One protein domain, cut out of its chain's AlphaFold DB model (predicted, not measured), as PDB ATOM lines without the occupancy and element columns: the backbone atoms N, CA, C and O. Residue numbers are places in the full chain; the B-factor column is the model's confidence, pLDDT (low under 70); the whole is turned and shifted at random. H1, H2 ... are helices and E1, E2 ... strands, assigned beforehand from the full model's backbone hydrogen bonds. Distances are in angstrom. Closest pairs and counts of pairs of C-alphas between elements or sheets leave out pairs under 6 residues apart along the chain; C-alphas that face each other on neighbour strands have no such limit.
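This is residues 3 to 86 of the 87 residues of an uncharacterized protein of Plantibacter flavus (UniProt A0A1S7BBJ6). Picture a twisted, curled sheet of four strands with one longer helix, H1, packed over one face, while two short helices, H2 and H3, follow beyond the last residues of H1 and sit at one end of the elongated whole, off the sheet. The 84 printed residues include four named strands and then three named helices, in the order E1 E2 E3 E4 H1 H2 H3. The sheet is antiparallel throughout, in the order E1, E2, E3, E4, and the class is mixed, helices and strands. The whole is only just compact, close to loose, with a radius of gyration of the C-alphas of 13.9 A and spans of 42 by 24 by 21 A.

Find C-alpha 3 at (-53.002, -35.901, 24.822), where E1, residues 3 to 5, begins. Next look at E2, residues 8 to 16, 25.8 A long, and E3, residues 22 to 28, 19.5 A long. E4, residues 38 to 42, measures 13.9 A. From C-alpha 52 at (-58.432, -38.948, 19.165), H1 runs 22.6 A through residues 52 to 67. H2, residues 72 to 76, spans 5.6 A, and H3, residues 78 to 84, spans 10.2 A and ends at C-alpha 84 at (-46.254, -38.976, 40.759).

Start with the sheet, a meander, each strand the antiparallel neighbour of the one before. In the hairpin of E1 and E2, N 3 and O 10 are 2.9 A apart, within hydrogen-bond range. The pairing of E2 is staggered: residues 8 to 10 pair with E1 and residues 10 to 16 with E3. In the hairpin of E2 and E3, look at N 13 and O 25, 2.9 A apart; in that of E3 and E4, at N 26 and O 39, 2.8 A apart. H1 is on the sheet, and its closest C-alphas to E1 are those of Ala 60 and Val 5, 6.0 A apart. H1 and H2 touch only at the corner, through residues 65 to 67 of H1, with C-alphas 66 and 73 closest at 4.9 A. H2 and H3 only just touch, and only at the corner, with 3 pairs of C-alphas within 8 A, Gly 73 and Val 81 the closest at 6.2 A. H2 and H3 are not on the sheet. In H1, H2 and H3, every O i to N i+4 pair is within hydrogen-bond range.

The two C-alphas farthest apart, those of Gly 19 and Arg 86, are 45.1 A apart. The printed part has no cut, and no link is long. Mean pLDDT of the printed part is 91.9, and no printed residue is under 70.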
ATOM      1  N   ILE A   3     -52.079 -35.104  24.015       97.00
ATOM      2  CA  ILE A   3     -53.002 -35.901  24.822       97.00
ATOM      3  C   ILE A   3     -52.598 -35.769  26.288       97.00
ATOM      4  O   ILE A   3     -51.463 -36.083  26.647       97.00
ATOM      5  N   ASP A   4     -53.554 -35.369  27.124       95.81
ATOM      6  CA  ASP A   4     -53.426 -35.349  28.579       95.81
ATOM      7  C   ASP A   4     -54.261 -36.489  29.186       95.81
ATOM      8  O   ASP A   4     -55.467 -36.617  28.926       95.81
ATOM      9  N   VAL A   5     -53.630 -37.310  30.025       94.06
ATOM     10  CA  VAL A   5     -54.300 -38.335  30.833       94.06
ATOM     11  C   VAL A   5     -53.776 -38.257  32.255       94.06
ATOM     12  O   VAL A   5     -52.594 -38.456  32.489       94.06
ATOM     13  N   GLU A   6     -54.659 -37.951  33.210       89.88
ATOM     14  CA  GLU A   6     -54.318 -37.923  34.641       89.88
ATOM     15  C   GLU A   6     -53.062 -37.077  34.945       89.88
ATOM     16  O   GLU A   6     -52.230 -37.457  35.756       89.88
ATOM     17  N   GLY A   7     -52.859 -35.956  34.243       90.44
ATOM     18  CA  GLY A   7     -51.675 -35.098  34.405       90.44
ATOM     19  C   GLY A   7     -50.419 -35.540  33.638       90.44
ATOM     20  O   GLY A   7     -49.447 -34.787  33.589       90.44
ATOM     21  N   ASP A   8     -50.433 -36.708  32.991       94.25
ATOM     22  CA  ASP A   8     -49.393 -37.118  32.047       94.25
ATOM     23  C   ASP A   8     -49.673 -36.566  30.655       94.25
ATOM     24  O   ASP A   8     -50.790 -36.663  30.141       94.25
ATOM     25  N   ARG A   9     -48.638 -35.989  30.041       96.19
ATOM     26  CA  ARG A   9     -48.716 -35.267  28.771       96.19
ATOM     27  C   ARG A   9     -47.933 -35.982  27.697       96.19
ATOM     28  O   ARG A   9     -46.719 -36.132  27.805       96.19
ATOM     29  N   PHE A  10     -48.617 -36.330  26.619       97.62
ATOM     30  CA  PHE A  10     -48.018 -36.977  25.464       97.62
ATOM     31  C   PHE A  10     -48.162 -36.108  24.222       97.62
ATOM     32  O   PHE A  10     -49.247 -35.593  23.938       97.62
ATOM     33  N   SER A  11     -47.086 -35.981  23.447       97.25
ATOM     34  CA  SER A  11     -47.189 -35.590  22.044       97.25
ATOM     35  C   SER A  11     -47.348 -36.832  21.180       97.25
ATOM     36  O   SER A  11     -46.726 -37.863  21.419       97.25
ATOM     37  N   VAL A  12     -48.217 -36.732  20.179       97.31
ATOM     38  CA  VAL A  12     -48.465 -37.781  19.193       97.31
ATOM     39  C   VAL A  12     -48.121 -37.247  17.817       97.31
ATOM     40  O   VAL A  12     -48.724 -36.264  17.357       97.31
ATOM     41  N   GLU A  13     -47.183 -37.913  17.164       96.19
ATOM     42  CA  GLU A  13     -46.819 -37.681  15.774       96.19
ATOM     43  C   GLU A  13     -47.338 -38.827  14.913       96.19
ATOM     44  O   GLU A  13     -47.226 -39.999  15.273       96.19
ATOM     45  N   VAL A  14     -47.945 -38.490  13.776       94.50
ATOM     46  CA  VAL A  14     -48.487 -39.481  12.843       94.50
ATOM     47  C   VAL A  14     -47.611 -39.509  11.609       94.50
ATOM     48  O   VAL A  14     -47.375 -38.476  10.983       94.50
ATOM     49  N   ARG A  15     -47.151 -40.701  11.241       93.56
ATOM     50  CA  ARG A  15     -46.323 -40.919  10.056       93.56
ATOM     51  C   ARG A  15     -46.874 -42.070   9.228       93.56
ATOM     52  O   ARG A  15     -47.555 -42.961   9.734       93.56
ATOM     53  N   LEU A  16     -46.582 -42.050   7.932       91.25
ATOM     54  CA  LEU A  16     -46.878 -43.171   7.045       91.25
ATOM     55  C   LEU A  16     -45.724 -44.169   7.113       91.25
ATOM     56  O   LEU A  16     -44.595 -43.864   6.736       91.25
ATOM     57  N   GLY A  17     -46.024 -45.357   7.619       84.75
ATOM     58  CA  GLY A  17     -45.144 -46.508   7.594       84.75
ATOM     59  C   GLY A  17     -45.247 -47.303   6.286       84.75
ATOM     60  O   GLY A  17     -46.013 -46.962   5.375       84.75
ATOM     61  N   PRO A  18     -44.486 -48.404   6.184       81.50
ATOM     62  CA  PRO A  18     -44.484 -49.270   5.010       81.50
ATOM     63  C   PRO A  18     -45.884 -49.790   4.654       81.50
ATOM     64  O   PRO A  18     -46.683 -50.144   5.523       81.50
ATOM     65  N   GLY A  19     -46.188 -49.842   3.355       83.75
ATOM     66  CA  GLY A  19     -47.482 -50.320   2.857       83.75
ATOM     67  C   GLY A  19     -48.652 -49.364   3.106       83.75
ATOM     68  O   GLY A  19     -49.797 -49.804   3.074       83.75
ATOM     69  N   GLY A  20     -48.383 -48.083   3.380       86.94
ATOM     70  CA  GLY A  20     -49.413 -47.057   3.585       86.94
ATOM     71  C   GLY A  20     -50.089 -47.118   4.956       86.94
ATOM     72  O   GLY A  20     -51.090 -46.443   5.177       86.94
ATOM     73  N   ARG A  21     -49.563 -47.924   5.883       89.94
ATOM     74  CA  ARG A  21     -50.079 -48.009   7.251       89.94
ATOM     75  C   ARG A  21     -49.695 -46.764   8.028       89.94
ATOM     76  O   ARG A  21     -48.562 -46.305   7.951       89.94
ATOM     77  N   ARG A  22     -50.613 -46.248   8.833       92.75
ATOM     78  CA  ARG A  22     -50.312 -45.171   9.776       92.75
ATOM     79  C   ARG A  22     -49.587 -45.712  10.994       92.75
ATOM     80  O   ARG A  22     -49.967 -46.757  11.528       92.75
ATOM     81  N   VAL A  23     -48.572 -44.979  11.413       95.00
ATOM     82  CA  VAL A  23     -47.790 -45.189  12.626       95.00
ATOM     83  C   VAL A  23     -47.979 -43.958  13.499       95.00
ATOM     84  O   VAL A  23     -47.959 -42.836  12.996       95.00
ATOM     85  N   TYR A  24     -48.208 -44.185  14.784       96.12
ATOM     86  CA  TYR A  24     -48.439 -43.152  15.780       96.12
ATOM     87  C   TYR A  24     -47.334 -43.271  16.821       96.12
ATOM     88  O   TYR A  24     -47.274 -44.267  17.546       96.12
ATOM     89  N   ASP A  25     -46.457 -42.279  16.851       97.00
ATOM     90  CA  ASP A  25     -45.350 -42.180  17.792       97.00
ATOM     91  C   ASP A  25     -45.780 -41.291  18.959       97.00
ATOM     92  O   ASP A  25     -46.149 -40.132  18.757       97.00
ATOM     93  N   PHE A  26     -45.773 -41.849  20.166       97.56
ATOM     94  CA  PHE A  26     -46.133 -41.161  21.397       97.56
ATOM     95  C   PHE A  26     -44.869 -40.834  22.178       97.56
ATOM     96  O   PHE A  26     -44.141 -41.745  22.566       97.56
ATOM     97  N   SER A  27     -44.664 -39.556  22.476       97.38
ATOM     98  CA  SER A  27     -43.560 -39.074  23.305       97.38
ATOM     99  C   SER A  27     -44.112 -38.465  24.587       97.38
ATOM    100  O   SER A  27     -44.926 -37.541  24.545       97.38
ATOM    101  N   TRP A  28     -43.682 -38.979  25.736       96.62
ATOM    102  CA  TRP A  28     -44.111 -38.528  27.055       96.62
ATOM    103  C   TRP A  28     -43.312 -37.293  27.471       96.62
ATOM    104  O   TRP A  28     -42.145 -37.375  27.847       96.62
ATOM    105  N   ILE A  29     -43.954 -36.131  27.386       95.44
ATOM    106  CA  ILE A  29     -43.325 -34.814  27.540       95.44
ATOM    107  C   ILE A  29     -42.805 -34.609  28.962       95.44
ATOM    108  O   ILE A  29     -41.703 -34.111  29.155       95.44
ATOM    109  N   ASN A  30     -43.606 -34.978  29.958       93.56
ATOM    110  CA  ASN A  30     -43.243 -34.942  31.374       93.56
ATOM    111  C   ASN A  30     -42.937 -36.344  31.916       93.56
ATOM    112  O   ASN A  30     -43.229 -36.627  33.075       93.56
ATOM    113  N   GLY A  31     -42.424 -37.220  31.049       92.56
ATOM    114  CA  GLY A  31     -42.111 -38.605  31.370       92.56
ATOM    115  C   GLY A  31     -40.816 -38.781  32.172       92.56
ATOM    116  O   GLY A  31     -40.159 -37.810  32.545       92.56
ATOM    117  N   PRO A  32     -40.421 -40.037  32.424       93.25
ATOM    118  CA  PRO A  32     -39.334 -40.373  33.342       93.25
ATOM    119  C   PRO A  32     -37.912 -40.121  32.813       93.25
ATOM    120  O   PRO A  32     -36.964 -40.251  33.587       93.25
ATOM    121  N   SER A  33     -37.720 -39.829  31.521       88.12
ATOM    122  CA  SER A  33     -36.381 -39.777  30.915       88.12
ATOM    123  C   SER A  33     -36.223 -38.720  29.828       88.12
ATOM    124  O   SER A  33     -37.184 -38.351  29.152       88.12
ATOM    125  N   GLU A  34     -34.962 -38.341  29.602       83.19
ATOM    126  CA  GLU A  34     -34.489 -37.653  28.400       83.19
ATOM    127  C   GLU A  34     -33.478 -38.559  27.652       83.19
ATOM    128  O   GLU A  34     -32.513 -39.013  28.272       83.19
ATOM    129  N   PRO A  35     -33.667 -38.858  26.347       83.31
ATOM    130  CA  PRO A  35     -34.753 -38.387  25.485       83.31
ATOM    131  C   PRO A  35     -36.137 -38.878  25.953       83.31
ATOM    132  O   PRO A  35     -36.203 -39.843  26.724       83.31
ATOM    133  N   PRO A  36     -37.227 -38.210  25.517       88.69
ATOM    134  CA  PRO A  36     -38.574 -38.488  26.003       88.69
ATOM    135  C   PRO A  36     -38.925 -39.969  25.878       88.69
ATOM    136  O   PRO A  36     -38.889 -40.530  24.779       88.69
ATOM    137  N   TYR A  37     -39.268 -40.598  27.004       93.12
ATOM    138  CA  TYR A  37     -39.792 -41.961  26.999       93.12
ATOM    139  C   TYR A  37     -41.124 -42.005  26.248       93.12
ATOM    140  O   TYR A  37     -41.851 -41.014  26.191       93.12
ATOM    141  N   GLY A  38     -41.479 -43.146  25.672       94.69
ATOM    142  CA  GLY A  38     -42.631 -43.201  24.790       94.69
ATOM    143  C   GLY A  38     -42.928 -44.589  24.267       94.69
ATOM    144  O   GLY A  38     -42.291 -45.572  24.646       94.69
ATOM    145  N   PHE A  39     -43.910 -44.663  23.380       95.69
ATOM    146  CA  PHE A  39     -44.266 -45.898  22.697       95.69
ATOM    147  C   PHE A  39     -44.801 -45.599  21.301       95.69
ATOM    148  O   PHE A  39     -45.294 -44.510  21.017       95.69
ATOM    149  N   THR A  40     -44.734 -46.591  20.423       95.88
ATOM    150  CA  THR A  40     -45.229 -46.480  19.050       95.88
ATOM    151  C   THR A  40     -46.300 -47.533  18.821       95.88
ATOM    152  O   THR A  40     -46.129 -48.691  19.202       95.88
ATOM    153  N   ILE A  41     -47.395 -47.157  18.159       94.69
ATOM    154  CA  ILE A  41     -48.398 -48.116  17.675       94.69
ATOM    155  C   ILE A  41     -48.569 -47.990  16.164       94.69
ATOM    156  O   ILE A  41     -48.522 -46.901  15.591       94.69
ATOM    157  N   GLY A  42     -48.804 -49.124  15.514       92.25
ATOM    158  CA  GLY A  42     -49.159 -49.188  14.103       92.25
ATOM    159  C   GLY A  42     -50.641 -49.490  13.919       92.25
ATOM    160  O   GLY A  42     -51.224 -50.288  14.653       92.25
ATOM    161  N   SER A  43     -51.240 -48.888  12.898       89.50
ATOM    162  CA  SER A  43     -52.519 -49.345  12.353       89.50
ATOM    163  C   SER A  43     -52.373 -50.739  11.727       89.50
ATOM    164  O   SER A  43     -51.350 -51.087  11.127       89.50
ATOM    165  N   THR A  44     -53.414 -51.558  11.860       85.62
ATOM    166  CA  THR A  44     -53.447 -52.918  11.298       85.62
ATOM    167  C   THR A  44     -53.664 -52.915   9.784       85.62
ATOM    168  O   THR A  44     -53.230 -53.844   9.102       85.62
ATOM    169  N   SER A  45     -54.284 -51.858   9.248       84.62
ATOM    170  CA  SER A  45     -54.549 -51.677   7.821       84.62
ATOM    171  C   SER A  45     -54.370 -50.211   7.386       84.62
ATOM    172  O   SER A  45     -54.519 -49.318   8.220       84.62
ATOM    173  N   PRO A  46     -54.086 -49.934   6.097       81.69
ATOM    174  CA  PRO A  46     -53.889 -48.567   5.591       81.69
ATOM    175  C   PRO A  46     -55.108 -47.646   5.737       81.69
ATOM    176  O   PRO A  46     -54.959 -46.433   5.852       81.69
ATOM    177  N   SER A  47     -56.316 -48.214   5.738       81.69
ATOM    178  CA  SER A  47     -57.577 -47.482   5.898       81.69
ATOM    179  C   SER A  47     -57.975 -47.271   7.361       81.69
ATOM    180  O   SER A  47     -58.967 -46.598   7.625       81.69
ATOM    181  N   THR A  48     -57.245 -47.855   8.316       85.94
ATOM    182  CA  THR A  48     -57.528 -47.691   9.745       85.94
ATOM    183  C   THR A  48     -56.853 -46.426  10.259       85.94
ATOM    184  O   THR A  48     -55.630 -46.363  10.388       85.94
ATOM    185  N   GLU A  49     -57.666 -45.430  10.591       89.62
ATOM    186  CA  GLU A  49     -57.250 -44.245  11.332       89.62
ATOM    187  C   GLU A  49     -57.820 -44.338  12.750       89.62
ATOM    188  O   GLU A  49     -59.020 -44.541  12.916       89.62
ATOM    189  N   PHE A  50     -56.962 -44.211  13.763       92.06
ATOM    190  CA  PHE A  50     -57.428 -44.069  15.138       92.06
ATOM    191  C   PHE A  50     -57.960 -42.658  15.361       92.06
ATOM    192  O   PHE A  50     -57.279 -41.672  15.067       92.06
ATOM    193  N   SER A  51     -59.153 -42.580  15.933       93.94
ATOM    194  CA  SER A  51     -59.718 -41.348  16.467       93.94
ATOM    195  C   SER A  51     -58.908 -40.836  17.662       93.94
ATOM    196  O   SER A  51     -58.187 -41.581  18.330       93.94
ATOM    197  N   THR A  52     -59.063 -39.550  17.982       93.56
ATOM    198  CA  THR A  52     -58.432 -38.948  19.165       93.56
ATOM    199  C   THR A  52     -58.790 -39.691  20.453       93.56
ATOM    200  O   THR A  52     -57.920 -39.881  21.300       93.56
ATOM    201  N   GLU A  53     -60.036 -40.154  20.591       95.31
ATOM    202  CA  GLU A  53     -60.474 -40.883  21.786       95.31
ATOM    203  C   GLU A  53     -59.811 -42.262  21.889       95.31
ATOM    204  O   GLU A  53     -59.382 -42.665  22.968       95.31
ATOM    205  N   GLU A  54     -59.619 -42.965  20.770       95.56
ATOM    206  CA  GLU A  54     -58.872 -44.229  20.762       95.56
ATOM    207  C   GLU A  54     -57.397 -44.027  21.117       95.56
ATOM    208  O   GLU A  54     -56.830 -44.818  21.873       95.56
ATOM    209  N   LEU A  55     -56.768 -42.963  20.609       95.94
ATOM    210  CA  LEU A  55     -55.388 -42.620  20.959       95.94
ATOM    211  C   LEU A  55     -55.279 -42.253  22.445       95.94
ATOM    212  O   LEU A  55     -54.349 -42.695  23.120       95.94
ATOM    213  N   ARG A  56     -56.262 -41.526  22.988       97.06
ATOM    214  CA  ARG A  56     -56.346 -41.221  24.421       97.06
ATOM    215  C   ARG A  56     -56.511 -42.484  25.260       97.06
ATOM    216  O   ARG A  56     -55.814 -42.635  26.259       97.06
ATOM    217  N   ALA A  57     -57.355 -43.419  24.832       97.00
ATOM    218  CA  ALA A  57     -57.522 -44.706  25.501       97.00
ATOM    219  C   ALA A  57     -56.227 -45.539  25.486       97.00
ATOM    220  O   ALA A  57     -55.909 -46.202  26.471       97.00
ATOM    221  N   LYS A  58     -55.443 -45.482  24.400       97.06
ATOM    222  CA  LYS A  58     -54.120 -46.127  24.321       97.06
ATOM    223  C   LYS A  58     -53.128 -45.512  25.311       97.06
ATOM    224  O   LYS A  58     -52.439 -46.262  25.994       97.06
ATOM    225  N   VAL A  59     -53.096 -44.182  25.431       97.50
ATOM    226  CA  VAL A  59     -52.273 -43.483  26.434       97.50
ATOM    227  C   VAL A  59     -52.710 -43.845  27.851       97.50
ATOM    228  O   VAL A  59     -51.868 -44.194  28.669       97.50
ATOM    229  N   ALA A  60     -54.014 -43.838  28.134       97.12
ATOM    230  CA  ALA A  60     -54.536 -44.204  29.448       97.12
ATOM    231  C   ALA A  60     -54.180 -45.642  29.832       97.12
ATOM    232  O   ALA A  60     -53.726 -45.897  30.946       97.12
ATOM    233  N   ALA A  61     -54.308 -46.578  28.889       96.81
ATOM    234  CA  ALA A  61     -53.875 -47.950  29.101       96.81
ATOM    235  C   ALA A  61     -52.364 -48.026  29.366       96.81
ATOM    236  O   ALA A  61     -51.955 -48.717  30.294       96.81
ATOM    237  N   PHE A  62     -51.539 -47.316  28.594       96.19
ATOM    238  CA  PHE A  62     -50.092 -47.287  28.806       96.19
ATOM    239  C   PHE A  62     -49.728 -46.752  30.197       96.19
ATOM    240  O   PHE A  62     -49.014 -47.432  30.926       96.19
ATOM    241  N   VAL A  63     -50.265 -45.595  30.593       95.19
ATOM    242  CA  VAL A  63     -50.048 -44.972  31.910       95.19
ATOM    243  C   VAL A  63     -50.456 -45.919  33.038       95.19
ATOM    244  O   VAL A  63     -49.674 -46.164  33.958       95.19
ATOM    245  N   HIS A  64     -51.638 -46.530  32.930       94.81
ATOM    246  CA  HIS A  64     -52.115 -47.498  33.911       94.81
ATOM    247  C   HIS A  64     -51.140 -48.672  34.086       94.81
ATOM    248  O   HIS A  64     -50.765 -48.998  35.209       94.81
ATOM    249  N   HIS A  65     -50.682 -49.281  32.986       94.56
ATOM    250  CA  HIS A  65     -49.733 -50.399  33.044       94.56
ATOM    251  C   HIS A  65     -48.331 -49.962  33.475       94.56
ATOM    252  O   HIS A  65     -47.628 -50.732  34.126       94.56
ATOM    253  N   PHE A  66     -47.916 -48.742  33.132       94.62
ATOM    254  CA  PHE A  66     -46.629 -48.194  33.532       94.62
ATOM    255  C   PHE A  66     -46.540 -48.080  35.055       94.62
ATOM    256  O   PHE A  66     -45.548 -48.519  35.626       94.62
ATOM    257  N   TYR A  67     -47.579 -47.558  35.713       93.38
ATOM    258  CA  TYR A  67     -47.615 -47.390  37.171       93.38
ATOM    259  C   TYR A  67     -48.108 -48.621  37.946       93.38
ATOM    260  O   TYR A  67     -48.014 -48.639  39.174       93.38
ATOM    261  N   ALA A  68     -48.637 -49.643  37.268       93.56
ATOM    262  CA  ALA A  68     -49.132 -50.853  37.916       93.56
ATOM    263  C   ALA A  68     -48.026 -51.575  38.717       93.56
ATOM    264  O   ALA A  68     -46.853 -51.521  38.340       93.56
ATOM    265  N   PRO A  69     -48.367 -52.308  39.796       91.56
ATOM    266  CA  PRO A  69     -47.405 -53.144  40.510       91.56
ATOM    267  C   PRO A  69     -46.715 -54.141  39.568       91.56
ATOM    268  O   PRO A  69     -47.382 -54.911  38.880       91.56
ATOM    269  N   GLY A  70     -45.380 -54.125  39.535       89.25
ATOM    270  CA  GLY A  70     -44.589 -54.938  38.599       89.25
ATOM    271  C   GLY A  70     -44.568 -54.418  37.154       89.25
ATOM    272  O   GLY A  70     -44.033 -55.094  36.279       89.25
ATOM    273  N   GLY A  71     -45.141 -53.241  36.901       90.94
ATOM    274  CA  GLY A  71     -45.026 -52.516  35.641       90.94
ATOM    275  C   GLY A  71     -43.655 -51.861  35.459       90.94
ATOM    276  O   GLY A  71     -42.821 -51.838  36.365       90.94
ATOM    277  N   ILE A  72     -43.447 -51.291  34.270       90.25
ATOM    278  CA  ILE A  72     -42.177 -50.670  33.855       90.25
ATOM    279  C   ILE A  72     -41.786 -49.525  34.798       90.25
ATOM    280  O   ILE A  72     -40.637 -49.415  35.202       90.25
ATOM    281  N   GLY A  73     -42.740 -48.680  35.197       91.88
ATOM    282  CA  GLY A  73     -42.472 -47.522  36.045       91.88
ATOM    283  C   GLY A  73     -41.836 -47.900  37.382       91.88
ATOM    284  O   GLY A  73     -40.728 -47.450  37.656       91.88
ATOM    285  N   PRO A  74     -42.484 -48.730  38.219       91.94
ATOM    286  CA  PRO A  74     -41.921 -49.117  39.509       91.94
ATOM    287  C   PRO A  74     -40.580 -49.857  39.430       91.94
ATOM    288  O   PRO A  74     -39.813 -49.795  40.389       91.94
ATOM    289  N   VAL A  75     -40.312 -50.571  38.331       91.94
ATOM    290  CA  VAL A  75     -39.098 -51.383  38.163       91.94
ATOM    291  C   VAL A  75     -37.945 -50.557  37.599       91.94
ATOM    292  O   VAL A  75     -36.862 -50.543  38.178       91.94
ATOM    293  N   ASP A  76     -38.180 -49.851  36.495       92.69
ATOM    294  CA  ASP A  76     -37.143 -49.155  35.732       92.69
ATOM    295  C   ASP A  76     -37.025 -47.666  36.107       92.69
ATOM    296  O   ASP A  76     -35.966 -47.063  35.938       92.69
ATOM    297  N   PHE A  77     -38.089 -47.063  36.655       93.06
ATOM    298  CA  PHE A  77     -38.168 -45.632  36.986       93.06
ATOM    299  C   PHE A  77     -38.760 -45.355  38.389       93.06
ATOM    300  O   PHE A  77     -39.704 -44.562  38.523       93.06
ATOM    301  N   PRO A  78     -38.221 -45.958  39.467       92.31
ATOM    302  CA  PRO A  78     -38.827 -45.903  40.803       92.31
ATOM    303  C   PRO A  78     -38.984 -44.472  41.350       92.31
ATOM    304  O   PRO A  78     -40.022 -44.130  41.922       92.31
ATOM    305  N   GLU A  79     -37.995 -43.604  41.120       92.00
ATOM    306  CA  GLU A  79     -38.010 -42.206  41.583       92.00
ATOM    307  C   GLU A  79     -39.107 -41.365  40.910       92.00
ATOM    308  O   GLU A  79     -39.715 -40.482  41.529       92.00
ATOM    309  N   PHE A  80     -39.398 -41.659  39.641       92.25
ATOM    310  CA  PHE A  80     -40.443 -40.973  38.888       92.25
ATOM    311  C   PHE A  80     -41.833 -41.346  39.419       92.25
ATOM    312  O   PHE A  80     -42.648 -40.464  39.697       92.25
ATOM    313  N   VAL A  81     -42.075 -42.637  39.679       88.81
ATOM    314  CA  VAL A  81     -43.331 -43.119  40.284       88.81
ATOM    315  C   VAL A  81     -43.546 -42.538  41.679       88.81
ATOM    316  O   VAL A  81     -44.642 -42.081  42.004       88.81
ATOM    317  N   ALA A  82     -42.503 -42.497  42.509       85.75
ATOM    318  CA  ALA A  82     -42.600 -41.886  43.830       85.75
ATOM    319  C   ALA A  82     -43.011 -40.406  43.753       85.75
ATOM    320  O   ALA A  82     -43.759 -39.932  44.603       85.75
ATOM    321  N   SER A  83     -42.556 -39.680  42.730       86.31
ATOM    322  CA  SER A  83     -42.891 -38.266  42.526       86.31
ATOM    323  C   SER A  83     -44.337 -38.058  42.067       86.31
ATOM    324  O   SER A  83     -45.003 -37.151  42.561       86.31
ATOM    325  N   ARG A  84     -44.847 -38.934  41.196       82.69
ATOM    326  CA  ARG A  84     -46.254 -38.976  40.759       82.69
ATOM    327  C   ARG A  84     -47.221 -39.113  41.941       82.69
ATOM    328  O   ARG A  84     -48.217 -38.406  42.000       82.69
ATOM    329  N   ASN A  85     -46.888 -39.969  42.908       80.44
ATOM    330  CA  ASN A  85     -47.724 -40.247  44.084       80.44
ATOM    331  C   ASN A  85     -47.722 -39.130  45.147       80.44
ATOM    332  O   ASN A  85     -48.416 -39.251  46.153       80.44
ATOM    333  N   ARG A  86     -46.906 -38.081  44.977       74.38
ATOM    334  CA  ARG A  86     -46.849 -36.924  45.892       74.38
ATOM    335  C   ARG A  86     -47.788 -35.781  45.482       74.38
ATOM    336  O   ARG A  86     -47.822 -34.781  46.197       74.38
TER     337      ARG A  86